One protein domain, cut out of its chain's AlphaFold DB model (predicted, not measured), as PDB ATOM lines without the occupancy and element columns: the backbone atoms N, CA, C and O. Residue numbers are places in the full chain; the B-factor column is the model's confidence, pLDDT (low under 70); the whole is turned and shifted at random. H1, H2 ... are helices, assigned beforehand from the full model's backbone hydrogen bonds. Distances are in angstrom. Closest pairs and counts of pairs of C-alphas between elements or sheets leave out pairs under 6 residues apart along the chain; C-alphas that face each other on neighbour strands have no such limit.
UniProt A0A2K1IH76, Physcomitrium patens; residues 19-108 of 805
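This is residues 19 to 108 of the 805 residues of a protein of Physcomitrium patens (UniProt A0A2K1IH76). A small rounded body has short H6 near its middle, with H4 packed on H6 about perpendicular to it, the long H2 crossing one end of H4 at a steep angle, H1 and H3 at opposite ends of the body, and a loop tail, residues 87 to 108, along one side. The printed part has 90 residues with six named helices, H1 to H6 in order, no named strand, class all helix. It is compact, radius of gyration of the C-alphas 12.1 A, spanning 35 by 27 by 25 A.

H1, residues 19 to 28, begins at C-alpha 19 (1.226, -34.547, 7.588) and is 14.2 A long. H2 is residues 32 to 46, 21.2 A; H3, 49 to 52; H4, 58 to 69, 16.3 A; H5, 73 to 76. H6, 81 to 86, ends at C-alpha 86 (-8.086, -34.275, 16.962).

The hub H4 touches H6, about perpendicular at 73 degrees; closest C-alphas Ser 62 and Ala 81, 5.6 A. H4 touches H2 with residues 61 to 65 alone, a steep tilt of 64 degrees, opposite ways; closest C-alphas Tyr 65 and Ile 45, 6.6 A. H4 touches H3; closest C-alphas Ala 60 and Phe 51, 6.7 A. H1 and H5 are each close to H6 but not clearly touching, closest C-alphas Trp 20 and Arg 83, 6.9 A, and Phe 73 and Ala 81, 6.7 A. Every O i to N i+4 pair is within hydrogen-bond range in H1, H2, H4 and H6; H3 and H5 are too short for one.

The C-alphas farthest apart, Glu 29 and Val 53, are 35.0 A apart. The printed part has no cut, and its five links are tight. Model pLDDT is under 70 in residues 19 to 33, 49, 86 to 101 and 106 to 108.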
ATOM      1  N   LEU A  19       0.892 -33.343   6.820       50.50
ATOM      2  CA  LEU A  19       1.226 -34.547   7.588       50.50
ATOM      3  C   LEU A  19       0.081 -35.028   8.493       50.50
ATOM      4  O   LEU A  19      -0.018 -36.226   8.754       50.50
ATOM      5  N   TRP A  20      -0.767 -34.128   8.998       53.19
ATOM      6  CA  TRP A  20      -1.932 -34.511   9.802       53.19
ATOM      7  C   TRP A  20      -3.100 -34.974   8.924       53.19
ATOM      8  O   TRP A  20      -3.758 -35.951   9.276       53.19
ATOM      9  N   GLU A  21      -3.310 -34.347   7.766       55.12
ATOM     10  CA  GLU A  21      -4.233 -34.825   6.734       55.12
ATOM     11  C   GLU A  21      -3.842 -36.233   6.265       55.12
ATOM     12  O   GLU A  21      -4.683 -37.129   6.277       55.12
ATOM     13  N   ASP A  22      -2.558 -36.482   5.988       60.34
ATOM     14  CA  ASP A  22      -2.031 -37.818   5.674       60.34
ATOM     15  C   ASP A  22      -2.281 -38.848   6.797       60.34
ATOM     16  O   ASP A  22      -2.692 -39.977   6.522       60.34
ATOM     17  N   GLU A  23      -2.040 -38.492   8.067       61.81
ATOM     18  CA  GLU A  23      -2.337 -39.360   9.224       61.81
ATOM     19  C   GLU A  23      -3.848 -39.661   9.325       61.81
ATOM     20  O   GLU A  23      -4.240 -40.821   9.484       61.81
ATOM     21  N   CYS A  24      -4.704 -38.647   9.164       62.16
ATOM     22  CA  CYS A  24      -6.163 -38.778   9.144       62.16
ATOM     23  C   CYS A  24      -6.653 -39.676   8.005       62.16
ATOM     24  O   CYS A  24      -7.448 -40.585   8.246       62.16
ATOM     25  N   MET A  25      -6.180 -39.453   6.779       60.06
ATOM     26  CA  MET A  25      -6.594 -40.212   5.601       60.06
ATOM     27  C   MET A  25      -6.168 -41.676   5.716       60.06
ATOM     28  O   MET A  25      -7.009 -42.564   5.578       60.06
ATOM     29  N   ARG A  26      -4.918 -41.951   6.117       66.88
ATOM     30  CA  ARG A  26      -4.448 -43.324   6.383       66.88
ATOM     31  C   ARG A  26      -5.212 -44.003   7.516       66.88
ATOM     32  O   ARG A  26      -5.365 -45.222   7.487       66.88
ATOM     33  N   TYR A  27      -5.669 -43.255   8.522       68.12
ATOM     34  CA  TYR A  27      -6.557 -43.781   9.559       68.12
ATOM     35  C   TYR A  27      -7.937 -44.127   8.986       68.12
ATOM     36  O   TYR A  27      -8.423 -45.222   9.255       68.12
ATOM     37  N   LEU A  28      -8.542 -43.258   8.167       61.66
ATOM     38  CA  LEU A  28      -9.840 -43.492   7.518       61.66
ATOM     39  C   LEU A  28      -9.821 -44.673   6.530       61.66
ATOM     40  O   LEU A  28     -10.818 -45.386   6.433       61.66
ATOM     41  N   GLU A  29      -8.687 -44.924   5.875       67.94
ATOM     42  CA  GLU A  29      -8.433 -46.096   5.023       67.94
ATOM     43  C   GLU A  29      -8.335 -47.424   5.801       67.94
ATOM     44  O   GLU A  29      -8.377 -48.499   5.195       67.94
ATOM     45  N   ARG A  30      -8.212 -47.403   7.139       69.94
ATOM     46  CA  ARG A  30      -8.192 -48.635   7.944       69.94
ATOM     47  C   ARG A  30      -9.569 -49.285   8.035       69.94
ATOM     48  O   ARG A  30     -10.613 -48.627   8.081       69.94
ATOM     49  N   ALA A  31      -9.528 -50.612   8.166       69.75
ATOM     50  CA  ALA A  31     -10.694 -51.453   8.400       69.75
ATOM     51  C   ALA A  31     -11.560 -50.915   9.570       69.75
ATOM     52  O   ALA A  31     -10.998 -50.396  10.547       69.75
ATOM     53  N   PRO A  32     -12.905 -50.972   9.481       65.00
ATOM     54  CA  PRO A  32     -13.805 -50.387  10.480       65.00
ATOM     55  C   PRO A  32     -13.518 -50.834  11.919       65.00
ATOM     56  O   PRO A  32     -13.562 -50.013  12.833       65.00
ATOM     57  N   GLU A  33     -13.148 -52.097  12.107       68.44
ATOM     58  CA  GLU A  33     -12.846 -52.739  13.387       68.44
ATOM     59  C   GLU A  33     -11.601 -52.110  14.034       68.44
ATOM     60  O   GLU A  33     -11.595 -51.796  15.224       68.44
ATOM     61  N   PHE A  34     -10.564 -51.825  13.233       77.44
ATOM     62  CA  PHE A  34      -9.363 -51.118  13.691       77.44
ATOM     63  C   PHE A  34      -9.701 -49.695  14.151       77.44
ATOM     64  O   PHE A  34      -9.246 -49.253  15.210       77.44
ATOM     65  N   ARG A  35     -10.512 -48.973  13.364       76.81
ATOM     66  CA  ARG A  35     -10.936 -47.605  13.696       76.81
ATOM     67  C   ARG A  35     -11.796 -47.577  14.958       76.81
ATOM     68  O   ARG A  35     -11.599 -46.708  15.804       76.81
ATOM     69  N   ALA A  36     -12.707 -48.535  15.106       72.00
ATOM     70  CA  ALA A  36     -13.552 -48.682  16.282       72.00
ATOM     71  C   ALA A  36     -12.739 -48.996  17.544       72.00
ATOM     72  O   ALA A  36     -12.909 -48.296  18.543       72.00
ATOM     73  N   ARG A  37     -11.802 -49.954  17.476       82.12
ATOM     74  CA  ARG A  37     -10.885 -50.297  18.577       82.12
ATOM     75  C   ARG A  37     -10.142 -49.062  19.077       82.12
ATOM     76  O   ARG A  37     -10.139 -48.787  20.271       82.12
ATOM     77  N   LEU A  38      -9.583 -48.266  18.166       82.31
ATOM     78  CA  LEU A  38      -8.825 -47.069  18.533       82.31
ATOM     79  C   LEU A  38      -9.711 -45.973  19.160       82.31
ATOM     80  O   LEU A  38      -9.318 -45.347  20.143       82.31
ATOM     81  N   GLN A  39     -10.937 -45.777  18.659       80.81
ATOM     82  CA  GLN A  39     -11.914 -44.874  19.289       80.81
ATOM     83  C   GLN A  39     -12.360 -45.367  20.674       80.81
ATOM     84  O   GLN A  39     -12.583 -44.565  21.579       80.81
ATOM     85  N   TYR A  40     -12.513 -46.680  20.849       82.69
ATOM     86  CA  TYR A  40     -12.828 -47.311  22.128       82.69
ATOM     87  C   TYR A  40     -11.697 -47.099  23.149       82.69
ATOM     88  O   TYR A  40     -11.967 -46.619  24.249       82.69
ATOM     89  N   GLU A  41     -10.435 -47.325  22.770       85.81
ATOM     90  CA  GLU A  41      -9.272 -47.054  23.630       85.81
ATOM     91  C   GLU A  41      -9.245 -45.591  24.117       85.81
ATOM     92  O   GLU A  41      -9.006 -45.334  25.299       85.81
ATOM     93  N   VAL A  42      -9.561 -44.627  23.241       85.50
ATOM     94  CA  VAL A  42      -9.696 -43.204  23.609       85.50
ATOM     95  C   VAL A  42     -10.812 -43.000  24.646       85.50
ATOM     96  O   VAL A  42     -10.577 -42.347  25.664       85.50
ATOM     97  N   ARG A  43     -12.003 -43.593  24.451       86.94
ATOM     98  CA  ARG A  43     -13.126 -43.508  25.411       86.94
ATOM     99  C   ARG A  43     -12.776 -44.094  26.783       86.94
ATOM    100  O   ARG A  43     -13.147 -43.502  27.797       86.94
ATOM    101  N   VAL A  44     -12.037 -45.206  26.838       83.06
ATOM    102  CA  VAL A  44     -11.578 -45.822  28.099       83.06
ATOM    103  C   VAL A  44     -10.675 -44.867  28.886       83.06
ATOM    104  O   VAL A  44     -10.871 -44.695  30.089       83.06
ATOM    105  N   ILE A  45      -9.728 -44.180  28.232       83.44
ATOM    106  CA  ILE A  45      -8.870 -43.208  28.931       83.44
ATOM    107  C   ILE A  45      -9.673 -41.989  29.396       83.44
ATOM    108  O   ILE A  45      -9.571 -41.620  30.567       83.44
ATOM    109  N   LEU A  46     -10.494 -41.395  28.522       82.12
ATOM    110  CA  LEU A  46     -11.260 -40.178  28.836       82.12
ATOM    111  C   LEU A  46     -12.313 -40.386  29.933       82.12
ATOM    112  O   LEU A  46     -12.575 -39.472  30.711       82.12
ATOM    113  N   SER A  47     -12.885 -41.587  30.036       80.50
ATOM    114  CA  SER A  47     -13.830 -41.944  31.102       80.50
ATOM    115  C   SER A  47     -13.160 -42.365  32.419       80.50
ATOM    116  O   SER A  47     -13.862 -42.541  33.418       80.50
ATOM    117  N   SER A  48     -11.827 -42.509  32.456       73.81
ATOM    118  CA  SER A  48     -11.107 -43.015  33.629       73.81
ATOM    119  C   SER A  48     -10.951 -41.977  34.759       73.81
ATOM    120  O   SER A  48     -10.494 -40.855  34.514       73.81
ATOM    121  N   PRO A  49     -11.196 -42.351  36.034       68.50
ATOM    122  CA  PRO A  49     -10.914 -41.488  37.185       68.50
ATOM    123  C   PRO A  49      -9.448 -41.040  37.255       68.50
ATOM    124  O   PRO A  49      -9.146 -39.927  37.675       68.50
ATOM    125  N   ALA A  50      -8.522 -41.889  36.796       71.19
ATOM    126  CA  ALA A  50      -7.097 -41.567  36.739       71.19
ATOM    127  C   ALA A  50      -6.783 -40.407  35.777       71.19
ATOM    128  O   ALA A  50      -5.824 -39.672  36.016       71.19
ATOM    129  N   PHE A  51      -7.570 -40.237  34.711       77.94
ATOM    130  CA  PHE A  51      -7.450 -39.120  33.778       77.94
ATOM    131  C   PHE A  51      -8.108 -37.845  34.323       77.94
ATOM    132  O   PHE A  51      -7.492 -36.780  34.277       77.94
ATOM    133  N   GLN A  52      -9.287 -37.973  34.941       75.31
ATOM    134  CA  GLN A  52      -9.986 -36.865  35.610       75.31
ATOM    135  C   GLN A  52      -9.127 -36.229  36.717       75.31
ATOM    136  O   GLN A  52      -8.913 -35.017  36.728       75.31
ATOM    137  N   VAL A  53      -8.537 -37.047  37.596       72.25
ATOM    138  CA  VAL A  53      -7.616 -36.588  38.657       72.25
ATOM    139  C   VAL A  53      -6.312 -36.009  38.088       72.25
ATOM    140  O   VAL A  53      -5.670 -35.182  38.732       72.25
ATOM    141  N   ALA A  54      -5.914 -36.395  36.873       72.62
ATOM    142  CA  ALA A  54      -4.730 -35.865  36.199       72.62
ATOM    143  C   ALA A  54      -4.978 -34.543  35.439       72.62
ATOM    144  O   ALA A  54      -4.119 -34.126  34.664       72.62
ATOM    145  N   GLY A  55      -6.122 -33.877  35.652       71.75
ATOM    146  CA  GLY A  55      -6.430 -32.560  35.079       71.75
ATOM    147  C   GLY A  55      -6.911 -32.582  33.625       71.75
ATOM    148  O   GLY A  55      -7.047 -31.522  33.016       71.75
ATOM    149  N   CYS A  56      -7.183 -33.773  33.083       81.44
ATOM    150  CA  CYS A  56      -7.679 -34.007  31.728       81.44
ATOM    151  C   CYS A  56      -6.801 -33.470  30.571       81.44
ATOM    152  O   CYS A  56      -7.336 -33.223  29.498       81.44
ATOM    153  N   THR A  57      -5.488 -33.268  30.725       83.06
ATOM    154  CA  THR A  57      -4.630 -32.687  29.660       83.06
ATOM    155  C   THR A  57      -4.202 -33.689  28.578       83.06
ATOM    156  O   THR A  57      -4.169 -34.902  28.810       83.06
ATOM    157  N   VAL A  58      -3.774 -33.201  27.404       80.62
ATOM    158  CA  VAL A  58      -3.142 -34.039  26.357       80.62
ATOM    159  C   VAL A  58      -1.908 -34.776  26.902       80.62
ATOM    160  O   VAL A  58      -1.738 -35.977  26.663       80.62
ATOM    161  N   SER A  59      -1.060 -34.098  27.679       81.62
ATOM    162  CA  SER A  59       0.102 -34.691  28.349       81.62
ATOM    163  C   SER A  59      -0.277 -35.813  29.328       81.62
ATOM    164  O   SER A  59       0.369 -36.869  29.347       81.62
ATOM    165  N   ALA A  60      -1.358 -35.647  30.096       82.75
ATOM    166  CA  ALA A  60      -1.890 -36.685  30.974       82.75
ATOM    167  C   ALA A  60      -2.430 -37.884  30.182       82.75
ATOM    168  O   ALA A  60      -2.135 -39.028  30.544       82.75
ATOM    169  N   PHE A  61      -3.155 -37.633  29.085       87.19
ATOM    170  CA  PHE A  61      -3.681 -38.668  28.194       87.19
ATOM    171  C   PHE A  61      -2.548 -39.516  27.622       87.19
ATOM    172  O   PHE A  61      -2.572 -40.733  27.763       87.19
ATOM    173  N   SER A  62      -1.518 -38.873  27.065       86.81
ATOM    174  CA  SER A  62      -0.341 -39.532  26.485       86.81
ATOM    175  C   SER A  62       0.288 -40.544  27.452       86.81
ATOM    176  O   SER A  62       0.436 -41.731  27.141       86.81
ATOM    177  N   ARG A  63       0.554 -40.101  28.689       83.69
ATOM    178  CA  ARG A  63       1.134 -40.931  29.753       83.69
ATOM    179  C   ARG A  63       0.218 -42.081  30.183       83.69
ATOM    180  O   ARG A  63       0.709 -43.175  30.465       83.69
ATOM    181  N   ILE A  64      -1.089 -41.844  30.296       83.06
ATOM    182  CA  ILE A  64      -2.045 -42.864  30.755       83.06
ATOM    183  C   ILE A  64      -2.318 -43.886  29.646       83.06
ATOM    184  O   ILE A  64      -2.305 -45.081  29.932       83.06
ATOM    185  N   TYR A  65      -2.470 -43.453  28.394       86.75
ATOM    186  CA  TYR A  65      -2.640 -44.316  27.224       86.75
ATOM    187  C   TYR A  65      -1.471 -45.307  27.086       86.75
ATOM    188  O   TYR A  65      -1.687 -46.520  27.092       86.75
ATOM    189  N   GLN A  66      -0.223 -44.817  27.105       84.44
ATOM    190  CA  GLN A  66       0.966 -45.678  27.041       84.44
ATOM    191  C   GLN A  66       1.062 -46.635  28.243       84.44
ATOM    192  O   GLN A  66       1.411 -47.803  28.080       84.44
ATOM    193  N   LYS A  67       0.724 -46.175  29.457       82.00
ATOM    194  CA  LYS A  67       0.714 -47.016  30.667       82.00
ATOM    195  C   LYS A  67      -0.350 -48.122  30.612       82.00
ATOM    196  O   LYS A  67      -0.117 -49.202  31.151       82.00
ATOM    197  N   THR A  68      -1.496 -47.832  30.002       77.62
ATOM    198  CA  THR A  68      -2.660 -48.724  29.913       77.62
ATOM    199  C   THR A  68      -2.442 -49.788  28.850       77.62
ATOM    200  O   THR A  68      -2.346 -50.971  29.171       77.62
ATOM    201  N   PHE A  69      -2.288 -49.367  27.594       82.81
ATOM    202  CA  PHE A  69      -2.281 -50.275  26.448       82.81
ATOM    203  C   PHE A  69      -0.883 -50.782  26.082       82.81
ATOM    204  O   PHE A  69      -0.761 -51.710  25.290       82.81
ATOM    205  N   LYS A  70       0.186 -50.188  26.640       81.75
ATOM    206  CA  LYS A  70       1.598 -50.486  26.306       81.75
ATOM    207  C   LYS A  70       1.946 -50.265  24.820       81.75
ATOM    208  O   LYS A  70       2.989 -50.724  24.359       81.75
ATOM    209  N   LYS A  71       1.092 -49.530  24.099       82.06
ATOM    210  CA  LYS A  71       1.237 -49.091  22.701       82.06
ATOM    211  C   LYS A  71       1.879 -47.693  22.658       82.06
ATOM    212  O   LYS A  71       1.748 -46.923  23.613       82.06
ATOM    213  N   THR A  72       2.570 -47.353  21.570       82.25
ATOM    214  CA  THR A  72       2.995 -45.968  21.266       82.25
ATOM    215  C   THR A  72       2.116 -45.385  20.161       82.25
ATOM    216  O   THR A  72       1.477 -46.135  19.421       82.25
ATOM    217  N   PHE A  73       2.084 -44.060  20.010       83.00
ATOM    218  CA  PHE A  73       1.264 -43.430  18.969       83.00
ATOM    219  C   PHE A  73       1.674 -43.890  17.557       83.00
ATOM    220  O   PHE A  73       0.801 -44.240  16.761       83.00
ATOM    221  N   ASP A  74       2.977 -44.072  17.308       78.31
ATOM    222  CA  ASP A  74       3.484 -44.624  16.043       78.31
ATOM    223  C   ASP A  74       2.889 -46.008  15.724       78.31
ATOM    224  O   ASP A  74       2.554 -46.292  14.574       78.31
ATOM    225  N   THR A  75       2.693 -46.871  16.736       78.44
ATOM    226  CA  THR A  75       2.103 -48.212  16.533       78.44
ATOM    227  C   THR A  75       0.622 -48.185  16.155       78.44
ATOM    228  O   THR A  75       0.139 -49.150  15.565       78.44
ATOM    229  N   VAL A  76      -0.088 -47.088  16.437       78.69
ATOM    230  CA  VAL A  76      -1.486 -46.873  16.020       78.69
ATOM    231  C   VAL A  76      -1.622 -45.905  14.837       78.69
ATOM    232  O   VAL A  76      -2.738 -45.621  14.408       78.69
ATOM    233  N   GLY A  77      -0.501 -45.467  14.254       79.12
ATOM    234  CA  GLY A  77      -0.456 -44.681  13.017       79.12
ATOM    235  C   GLY A  77      -0.507 -43.161  13.186       79.12
ATOM    236  O   GLY A  77      -0.712 -42.475  12.190       79.12
ATOM    237  N   PHE A  78      -0.301 -42.639  14.399       81.44
ATOM    238  CA  PHE A  78      -0.320 -41.201  14.695       81.44
ATOM    239  C   PHE A  78       1.000 -40.745  15.311       81.44
ATOM    240  O   PHE A  78       1.568 -41.442  16.143       81.44
ATOM    241  N   SER A  79       1.476 -39.545  14.989       77.88
ATOM    242  CA  SER A  79       2.737 -39.045  15.568       77.88
ATOM    243  C   SER A  79       2.585 -38.470  16.985       77.88
ATOM    244  O   SER A  79       3.561 -38.375  17.727       77.88
ATOM    245  N   THR A  80       1.370 -38.083  17.402       79.31
ATOM    246  CA  THR A  80       1.109 -37.524  18.743       79.31
ATOM    247  C   THR A  80      -0.289 -37.854  19.274       79.31
ATOM    248  O   THR A  80      -1.240 -38.023  18.510       79.31
ATOM    249  N   ALA A  81      -0.439 -37.833  20.605       79.69
ATOM    250  CA  ALA A  81      -1.739 -37.904  21.279       79.69
ATOM    251  C   ALA A  81      -2.699 -36.777  20.845       79.69
ATOM    252  O   ALA A  81      -3.888 -37.017  20.658       79.69
ATOM    253  N   ALA A  82      -2.181 -35.558  20.637       74.12
ATOM    254  CA  ALA A  82      -2.974 -34.427  20.156       74.12
ATOM    255  C   ALA A  82      -3.589 -34.712  18.778       74.12
ATOM    256  O   ALA A  82      -4.784 -34.493  18.595       74.12
ATOM    257  N   ARG A  83      -2.797 -35.230  17.827       74.31
ATOM    258  CA  ARG A  83      -3.282 -35.605  16.489       74.31
ATOM    259  C   ARG A  83      -4.319 -36.722  16.567       74.31
ATOM    260  O   ARG A  83      -5.413 -36.524  16.055       74.31
ATOM    261  N   LEU A  84      -4.037 -37.801  17.305       78.75
ATOM    262  CA  LEU A  84      -4.986 -38.898  17.548       78.75
ATOM    263  C   LEU A  84      -6.352 -38.390  18.050       78.75
ATOM    264  O   LEU A  84      -7.386 -38.714  17.470       78.75
ATOM    265  N   CYS A  85      -6.367 -37.565  19.103       74.50
ATOM    266  CA  CYS A  85      -7.606 -37.019  19.659       74.50
ATOM    267  C   CYS A  85      -8.294 -36.027  18.705       74.50
ATOM    268  O   CYS A  85      -9.518 -36.048  18.583       74.50
ATOM    269  N   ARG A  86      -7.534 -35.187  17.983       68.88
ATOM    270  CA  ARG A  86      -8.086 -34.275  16.962       68.88
ATOM    271  C   ARG A  86      -8.747 -35.039  15.816       68.88
ATOM    272  O   ARG A  86      -9.795 -34.599  15.344       68.88
ATOM    273  N   SER A  87      -8.213 -36.189  15.414       65.56
ATOM    274  CA  SER A  87      -8.766 -37.055  14.359       65.56
ATOM    275  C   SER A  87     -10.052 -37.802  14.758       65.56
ATOM    276  O   SER A  87     -10.603 -38.541  13.945       65.56
ATOM    277  N   MET A  88     -10.562 -37.606  15.982       69.12
ATOM    278  CA  MET A  88     -11.794 -38.228  16.488       69.12
ATOM    279  C   MET A  88     -12.756 -37.191  17.111       69.12
ATOM    280  O   MET A  88     -13.063 -37.279  18.303       69.12
ATOM    281  N   PRO A  89     -13.247 -36.198  16.339       56.59
ATOM    282  CA  PRO A  89     -14.093 -35.114  16.856       56.59
ATOM    283  C   PRO A  89     -15.407 -35.586  17.477       56.59
ATOM    284  O   PRO A  89     -15.914 -34.949  18.385       56.59
ATOM    285  N   HIS A  90     -15.961 -36.695  16.995       57.47
ATOM    286  CA  HIS A  90     -17.171 -37.326  17.521       57.47
ATOM    287  C   HIS A  90     -16.938 -38.034  18.864       57.47
ATOM    288  O   HIS A  90     -17.893 -38.408  19.537       57.47
ATOM    289  N   VAL A  91     -15.677 -38.215  19.273       65.69
ATOM    290  CA  VAL A  91     -15.276 -38.784  20.570       65.69
ATOM    291  C   VAL A  91     -14.775 -37.696  21.519       65.69
ATOM    292  O   VAL A  91     -15.101 -37.738  22.705       65.69
ATOM    293  N   VAL A  92     -13.998 -36.729  21.018       67.19
ATOM    294  CA  VAL A  92     -13.274 -35.738  21.829       67.19
ATOM    295  C   VAL A  92     -13.694 -34.304  21.499       67.19
ATOM    296  O   VAL A  92     -13.578 -33.851  20.360       67.19
ATOM    297  N   GLN A  93     -14.119 -33.559  22.518       63.56
ATOM    298  CA  GLN A  93     -14.556 -32.170  22.408       63.56
ATOM    299  C   GLN A  93     -13.384 -31.255  22.019       63.56
ATOM    300  O   GLN A  93     -12.513 -30.939  22.829       63.56
ATOM    301  N   ARG A  94     -13.365 -30.817  20.752       51.88
ATOM    302  CA  ARG A  94     -12.234 -30.076  20.166       51.88
ATOM    303  C   ARG A  94     -12.025 -28.657  20.709       51.88
ATOM    304  O   ARG A  94     -10.907 -28.162  20.624       51.88
ATOM    305  N   ALA A  95     -13.042 -28.019  21.293       45.88
ATOM    306  CA  ALA A  95     -12.958 -26.633  21.786       45.88
ATOM    307  C   ALA A  95     -11.877 -26.405  22.866       45.88
ATOM    308  O   ALA A  95     -11.492 -25.272  23.135       45.88
ATOM    309  N   LEU A  96     -11.378 -27.482  23.477       50.75
ATOM    310  CA  LEU A  96     -10.394 -27.451  24.554       50.75
ATOM    311  C   LEU A  96      -8.978 -27.888  24.111       50.75
ATOM    312  O   LEU A  96      -8.088 -27.924  24.951       50.75
ATOM    313  N   LEU A  97      -8.742 -28.199  22.824       53.88
ATOM    314  CA  LEU A  97      -7.533 -28.872  22.291       53.88
ATOM    315  C   LEU A  97      -6.356 -27.955  21.867       53.88
ATOM    316  O   LEU A  97      -5.516 -28.363  21.053       53.88
ATOM    317  N   ILE A  98      -6.276 -26.733  22.396       52.97
ATOM    318  CA  ILE A  98      -5.188 -25.773  22.126       52.97
ATOM    319  C   ILE A  98      -4.140 -25.869  23.255       52.97
ATOM    320  O   ILE A  98      -4.520 -25.939  24.417       52.97
ATOM    321  N   ASP A  99      -2.854 -25.955  22.892       47.81
ATOM    322  CA  ASP A  99      -1.638 -26.039  23.735       47.81
ATOM    323  C   ASP A  99      -1.755 -26.749  25.106       47.81
ATOM    324  O   ASP A  99      -2.117 -26.175  26.128       47.81
ATOM    325  N   ASP A 100      -1.415 -28.046  25.100       54.53
ATOM    326  CA  ASP A 100      -1.600 -29.051  26.177       54.53
ATOM    327  C   ASP A 100      -3.045 -29.219  26.701       54.53
ATOM    328  O   ASP A 100      -3.292 -29.914  27.687       54.53
ATOM    329  N   GLY A 101      -3.988 -28.616  25.975       63.50
ATOM    330  CA  GLY A 101      -5.420 -28.512  26.204       63.50
ATOM    331  C   GLY A 101      -6.164 -29.674  26.871       63.50
ATOM    332  O   GLY A 101      -5.773 -30.845  26.831       63.50
ATOM    333  N   LYS A 102      -7.300 -29.340  27.488       70.50
ATOM    334  CA  LYS A 102      -8.156 -30.334  28.140       70.50
ATOM    335  C   LYS A 102      -8.836 -31.222  27.095       70.50
ATOM    336  O   LYS A 102      -9.277 -30.760  26.050       70.50
ATOM    337  N   LEU A 103      -8.963 -32.506  27.398       73.56
ATOM    338  CA  LEU A 103      -9.770 -33.451  26.641       73.56
ATOM    339  C   LEU A 103     -11.033 -33.745  27.434       73.56
ATOM    340  O   LEU A 103     -10.975 -34.124  28.604       73.56
ATOM    341  N   GLN A 104     -12.169 -33.625  26.766       74.38
ATOM    342  CA  GLN A 104     -13.464 -34.025  27.289       74.38
ATOM    343  C   GLN A 104     -14.142 -34.919  26.253       74.38
ATOM    344  O   GLN A 104     -13.902 -34.785  25.052       74.38
ATOM    345  N   LEU A 105     -14.940 -35.874  26.720       72.31
ATOM    346  CA  LEU A 105     -15.761 -36.710  25.851       72.31
ATOM    347  C   LEU A 105     -16.862 -35.838  25.228       72.31
ATOM    348  O   LEU A 105     -17.457 -35.040  25.950       72.31
ATOM    349  N   VAL A 106     -17.164 -35.976  23.933       65.75
ATOM    350  CA  VAL A 106     -18.337 -35.272  23.377       65.75
ATOM    351  C   VAL A 106     -19.609 -35.900  23.925       65.75
ATOM    352  O   VAL A 106     -19.786 -37.117  23.839       65.75
ATOM    353  N   ASP A 107     -20.493 -35.051  24.438       62.47
ATOM    354  CA  ASP A 107     -21.856 -35.401  24.815       62.47
ATOM    355  C   ASP A 107     -22.646 -35.818  23.561       62.47
ATOM    356  O   ASP A 107     -23.081 -34.992  22.758       62.47
ATOM    357  N   THR A 108     -22.739 -37.132  23.344       63.78
ATOM    358  CA  THR A 108     -23.591 -37.746  22.323       63.78
ATOM    359  C   THR A 108     -24.207 -39.029  22.882       63.78
ATOM    360  O   THR A 108     -23.529 -39.751  23.625       63.78
TER     361      THR A 108